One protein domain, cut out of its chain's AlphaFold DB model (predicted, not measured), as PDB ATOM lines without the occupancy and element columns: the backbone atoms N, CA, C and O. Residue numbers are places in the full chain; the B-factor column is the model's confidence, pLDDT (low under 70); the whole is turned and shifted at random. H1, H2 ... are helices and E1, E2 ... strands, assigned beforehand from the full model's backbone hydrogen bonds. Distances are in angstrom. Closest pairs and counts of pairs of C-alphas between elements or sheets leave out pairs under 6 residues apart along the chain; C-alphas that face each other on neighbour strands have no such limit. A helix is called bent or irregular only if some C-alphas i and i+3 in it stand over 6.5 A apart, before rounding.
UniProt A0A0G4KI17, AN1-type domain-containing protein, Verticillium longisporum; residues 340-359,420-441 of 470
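This is residues 340 to 359 and 420 to 441 of the 470 residues of the protein "AN1-type domain-containing protein" of Verticillium longisporum (UniProt A0A0G4KI17). A long two-stranded hairpin, E1 and E2, runs the length of this domain, and one long helix, H1, lies lengthwise over one face of it, coming closest to E1 near the hairpin's turn. The result is a two-layer slab, helix over ribbon, with the hairpin's other face bare. The printed part has 42 residues with one named helix and two named strands, in the order H1, E1, E2 along the chain; the sheet has the order E1 - E2 and is antiparallel, and the class is mixed, helices and strands. The whole is only just loose, close to compact, with a radius of gyration of the C-alphas of 11.1 A, and it is flat, spanning 34 by 19 by 7 A.

The strand E1 holds residues 421 to 430 and measures 27.5 A from first to last C-alpha; C-alpha 421 is at (182.107, 164.787, 130.374). The strand E2 holds residues 433 to 441 and measures 26.5 A, ending with C-alpha 441 at (183.500, 169.493, 131.376). The helix H1 holds residues 340 to 359 and measures 28.4 A, beginning with C-alpha 340 at (164.117, 173.222, 157.136). H1 is not bent.

E1 and E2 are antiparallel neighbours, with 168 degrees between their N-to-C directions, and they form a hairpin with a tight link of 2 residues. C-alphas 424 and 438 face each other at 4.2 A, and C-alphas 430 and 433 at 5.2 A. N 423 and O 439 are within hydrogen-bond range at 2.8 A, and so are N 435 and O 428 at 3.0 A. H1 and E1 have 14 pairs of C-alphas within 8 A; their closest C-alphas are those of Val 343 and Ala 430, 5.4 A apart. H1 and E2 have 2 such pairs; their closest C-alphas are those of Val 343 and Leu 433, 7.4 A apart. The centre of H1 is 10.5 A from that of E1 and 11.4 A from that of E2. In H1 every O i to N i+4 pair is within hydrogen-bond range.

The two C-alphas farthest apart are those of Val 341 and Thr 420, at 35.0 A. Residues 360 to 419 are cut out and not printed, and across this cut C-alphas 359 and 420 are 19.1 A apart. The link from H1 to E1 runs across the cut. The mean pLDDT of the printed part is 86.4, and residue 420 is the one printed residue under 70.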
ATOM      1  N   TRP A 340     163.015 172.333 157.528       85.19
ATOM      2  CA  TRP A 340     164.117 173.222 157.136       85.19
ATOM      3  C   TRP A 340     165.501 172.717 157.552       85.19
ATOM      4  O   TRP A 340     166.467 172.942 156.837       85.19
ATOM      5  N   VAL A 341     165.599 171.970 158.655       88.50
ATOM      6  CA  VAL A 341     166.877 171.384 159.087       88.50
ATOM      7  C   VAL A 341     167.374 170.348 158.077       88.50
ATOM      8  O   VAL A 341     168.564 170.298 157.786       88.50
ATOM      9  N   ASP A 342     166.471 169.530 157.538       86.25
ATOM     10  CA  ASP A 342     166.813 168.521 156.534       86.25
ATOM     11  C   ASP A 342     167.192 169.176 155.199       86.25
ATOM     12  O   ASP A 342     168.205 168.829 154.593       86.25
ATOM     13  N   VAL A 343     166.439 170.207 154.798       87.12
ATOM     14  CA  VAL A 343     166.746 171.033 153.621       87.12
ATOM     15  C   VAL A 343     168.139 171.662 153.741       87.12
ATOM     16  O   VAL A 343     168.961 171.503 152.837       87.12
ATOM     17  N   ASP A 344     168.443 172.317 154.864       88.88
ATOM     18  CA  ASP A 344     169.727 172.985 155.097       88.88
ATOM     19  C   ASP A 344     170.903 171.999 155.082       88.88
ATOM     20  O   ASP A 344     171.943 172.270 154.474       88.88
ATOM     21  N   GLU A 345     170.758 170.833 155.720       89.69
ATOM     22  CA  GLU A 345     171.802 169.805 155.729       89.69
ATOM     23  C   GLU A 345     171.992 169.176 154.340       89.69
ATOM     24  O   GLU A 345     173.129 168.924 153.920       89.69
ATOM     25  N   ALA A 346     170.915 168.989 153.572       88.38
ATOM     26  CA  ALA A 346     171.000 168.496 152.203       88.38
ATOM     27  C   ALA A 346     171.697 169.498 151.266       88.38
ATOM     28  O   ALA A 346     172.583 169.099 150.500       88.38
ATOM     29  N   VAL A 347     171.372 170.792 151.378       88.75
ATOM     30  CA  VAL A 347     172.025 171.886 150.636       88.75
ATOM     31  C   VAL A 347     173.497 172.003 151.023       88.75
ATOM     32  O   VAL A 347     174.366 172.053 150.151       88.75
ATOM     33  N   ARG A 348     173.817 171.964 152.321       91.38
ATOM     34  CA  ARG A 348     175.205 171.996 152.801       91.38
ATOM     35  C   ARG A 348     176.002 170.794 152.275       91.38
ATOM     36  O   ARG A 348     177.160 170.941 151.877       91.38
ATOM     37  N   GLY A 349     175.374 169.619 152.206       89.12
ATOM     38  CA  GLY A 349     175.940 168.426 151.580       89.12
ATOM     39  C   GLY A 349     176.216 168.594 150.082       89.12
ATOM     40  O   GLY A 349     177.255 168.133 149.604       89.12
ATOM     41  N   ALA A 350     175.331 169.271 149.345       89.56
ATOM     42  CA  ALA A 350     175.524 169.571 147.927       89.56
ATOM     43  C   ALA A 350     176.678 170.563 147.700       89.56
ATOM     44  O   ALA A 350     177.588 170.267 146.927       89.56
ATOM     45  N   LEU A 351     176.718 171.670 148.449       92.25
ATOM     46  CA  LEU A 351     177.802 172.662 148.378       92.25
ATOM     47  C   LEU A 351     179.175 172.050 148.698       92.25
ATOM     48  O   LEU A 351     180.161 172.343 148.026       92.25
ATOM     49  N   SER A 352     179.240 171.142 149.675       92.69
ATOM     50  CA  SER A 352     180.474 170.418 150.009       92.69
ATOM     51  C   SER A 352     180.961 169.515 148.864       92.69
ATOM     52  O   SER A 352     182.163 169.444 148.584       92.69
ATOM     53  N   ARG A 353     180.036 168.860 148.145       90.62
ATOM     54  CA  ARG A 353     180.357 168.050 146.957       90.62
ATOM     55  C   ARG A 353     180.833 168.912 145.791       90.62
ATOM     56  O   ARG A 353     181.816 168.536 145.161       90.62
ATOM     57  N   ILE A 354     180.205 170.069 145.567       91.25
ATOM     58  CA  ILE A 354     180.650 171.056 144.572       91.25
ATOM     59  C   ILE A 354     182.076 171.519 144.890       91.25
ATOM     60  O   ILE A 354     182.947 171.436 144.030       91.25
ATOM     61  N   GLY A 355     182.348 171.924 146.136       90.75
ATOM     62  CA  GLY A 355     183.685 172.364 146.547       90.75
ATOM     63  C   GLY A 355     184.749 171.272 146.394       90.75
ATOM     64  O   GLY A 355     185.845 171.533 145.905       90.75
ATOM     65  N   SER A 356     184.406 170.028 146.743       90.19
ATOM     66  CA  SER A 356     185.301 168.876 146.571       90.19
ATOM     67  C   SER A 356     185.589 168.580 145.098       90.19
ATOM     68  O   SER A 356     186.721 168.254 144.756       90.19
ATOM     69  N   ALA A 357     184.583 168.694 144.227       88.50
ATOM     70  CA  ALA A 357     184.752 168.501 142.791       88.50
ATOM     71  C   ALA A 357     185.561 169.634 142.155       88.50
ATOM     72  O   ALA A 357     186.426 169.362 141.336       88.50
ATOM     73  N   ALA A 358     185.349 170.888 142.561       87.19
ATOM     74  CA  ALA A 358     186.151 172.013 142.088       87.19
ATOM     75  C   ALA A 358     187.633 171.860 142.476       87.19
ATOM     76  O   ALA A 358     188.511 172.119 141.660       87.19
ATOM     77  N   ALA A 359     187.918 171.366 143.685       88.06
ATOM     78  CA  ALA A 359     189.286 171.155 144.162       88.06
ATOM     79  C   ALA A 359     190.059 170.059 143.403       88.06
ATOM     80  O   ALA A 359     191.287 170.036 143.462       88.06
ATOM     81  N   THR A 420     181.273 166.690 125.961       61.38
ATOM     82  CA  THR A 420     181.189 167.019 127.392       61.38
ATOM     83  C   THR A 420     181.221 165.778 128.292       61.38
ATOM     84  O   THR A 420     180.493 164.808 128.094       61.38
ATOM     85  N   SER A 421     182.092 165.788 129.305       70.25
ATOM     86  CA  SER A 421     182.107 164.787 130.374       70.25
ATOM     87  C   SER A 421     181.208 165.252 131.514       70.25
ATOM     88  O   SER A 421     181.518 166.235 132.187       70.25
ATOM     89  N   THR A 422     180.102 164.541 131.736       82.06
ATOM     90  CA  THR A 422     179.175 164.806 132.842       82.06
ATOM     91  C   THR A 422     179.581 164.022 134.086       82.06
ATOM     92  O   THR A 422     179.689 162.796 134.068       82.06
ATOM     93  N   ILE A 423     179.777 164.729 135.195       82.12
ATOM     94  CA  ILE A 423     180.143 164.170 136.494       82.12
ATOM     95  C   ILE A 423     178.998 164.447 137.471       82.12
ATOM     96  O   ILE A 423     178.811 165.601 137.874       82.12
ATOM     97  N   PRO A 424     178.234 163.426 137.891       89.06
ATOM     98  CA  PRO A 424     177.178 163.618 138.876       89.06
ATOM     99  C   PRO A 424     177.789 163.984 140.233       89.06
ATOM    100  O   PRO A 424     178.715 163.326 140.710       89.06
ATOM    101  N   LEU A 425     177.260 165.028 140.873       88.00
ATOM    102  CA  LEU A 425     177.711 165.470 142.193       88.00
ATOM    103  C   LEU A 425     176.809 164.938 143.302       88.00
ATOM    104  O   LEU A 425     177.296 164.313 144.252       88.00
ATOM    105  N   ARG A 426     175.506 165.230 143.224       87.88
ATOM    106  CA  ARG A 426     174.539 164.877 144.270       87.88
ATOM    107  C   ARG A 426     173.098 165.040 143.788       87.88
ATOM    108  O   ARG A 426     172.784 166.025 143.133       87.88
ATOM    109  N   THR A 427     172.229 164.140 144.235       90.38
ATOM    110  CA  THR A 427     170.770 164.319 144.236       90.38
ATOM    111  C   THR A 427     170.323 164.725 145.638       90.38
ATOM    112  O   THR A 427     170.776 164.145 146.632       90.38
ATOM    113  N   VAL A 428     169.471 165.741 145.724       87.44
ATOM    114  CA  VAL A 428     168.853 166.227 146.959       87.44
ATOM    115  C   VAL A 428     167.361 165.930 146.904       87.44
ATOM    116  O   VAL A 428     166.684 166.338 145.965       87.44
ATOM    117  N   ASP A 429     166.873 165.244 147.931       86.88
ATOM    118  CA  ASP A 429     165.460 164.957 148.168       86.88
ATOM    119  C   ASP A 429     165.165 165.278 149.641       86.88
ATOM    120  O   ASP A 429     165.628 164.570 150.539       86.88
ATOM    121  N   ALA A 430     164.505 166.413 149.883       82.81
ATOM    122  CA  ALA A 430     164.219 166.953 151.209       82.81
ATOM    123  C   ALA A 430     162.798 167.543 151.251       82.81
ATOM    124  O   ALA A 430     162.586 168.759 151.215       82.81
ATOM    125  N   GLY A 431     161.796 166.662 151.315       79.25
ATOM    126  CA  GLY A 431     160.386 167.046 151.400       79.25
ATOM    127  C   GLY A 431     159.885 167.671 150.090       79.25
ATOM    128  O   GLY A 431     159.883 166.984 149.073       79.25
ATOM    129  N   PRO A 432     159.423 168.939 150.076       75.06
ATOM    130  CA  PRO A 432     158.982 169.582 148.837       75.06
ATOM    131  C   PRO A 432     160.138 169.975 147.902       75.06
ATOM    132  O   PRO A 432     159.879 170.373 146.769       75.06
ATOM    133  N   LEU A 433     161.395 169.912 148.360       80.94
ATOM    134  CA  LEU A 433     162.560 170.290 147.565       80.94
ATOM    135  C   LEU A 433     163.235 169.048 146.972       80.94
ATOM    136  O   LEU A 433     163.784 168.225 147.703       80.94
ATOM    137  N   PHE A 434     163.258 168.977 145.642       88.56
ATOM    138  CA  PHE A 434     163.991 167.970 144.880       88.56
ATOM    139  C   PHE A 434     164.838 168.644 143.800       88.56
ATOM    140  O   PHE A 434     164.319 169.464 143.042       88.56
ATOM    141  N   TRP A 435     166.126 168.309 143.726       88.19
ATOM    142  CA  TRP A 435     167.009 168.750 142.643       88.19
ATOM    143  C   TRP A 435     168.229 167.842 142.495       88.19
ATOM    144  O   TRP A 435     168.662 167.168 143.432       88.19
ATOM    145  N   GLU A 436     168.808 167.856 141.301       90.00
ATOM    146  CA  GLU A 436     170.013 167.113 140.956       90.00
ATOM    147  C   GLU A 436     171.117 168.083 140.546       90.00
ATOM    148  O   GLU A 436     170.862 169.141 139.975       90.00
ATOM    149  N   CYS A 437     172.355 167.737 140.885       90.06
ATOM    150  CA  CYS A 437     173.526 168.560 140.633       90.06
ATOM    151  C   CYS A 437     174.614 167.724 139.967       90.06
ATOM    152  O   CYS A 437     174.984 166.655 140.469       90.06
ATOM    153  N   TRP A 438     175.155 168.234 138.868       90.31
ATOM    154  CA  TRP A 438     176.264 167.649 138.121       90.31
ATOM    155  C   TRP A 438     177.174 168.750 137.567       90.31
ATOM    156  O   TRP A 438     176.816 169.926 137.560       90.31
ATOM    157  N   VAL A 439     178.376 168.364 137.145       88.62
ATOM    158  CA  VAL A 439     179.346 169.234 136.466       88.62
ATOM    159  C   VAL A 439     179.575 168.689 135.072       88.62
ATOM    160  O   VAL A 439     179.798 167.490 134.918       88.62
ATOM    161  N   GLU A 440     179.569 169.563 134.076       85.38
ATOM    162  CA  GLU A 440     179.929 169.221 132.703       85.38
ATOM    163  C   GLU A 440     181.277 169.846 132.362       85.38
ATOM    164  O   GLU A 440     181.509 171.030 132.602       85.38
ATOM    165  N   GLU A 441     182.186 169.042 131.821       78.88
ATOM    166  CA  GLU A 441     183.500 169.493 131.376       78.88
ATOM    167  C   GLU A 441     183.616 169.325 129.866       78.88
ATOM    168  O   GLU A 441     183.501 168.213 129.355       78.88
TER     169      GLU A 441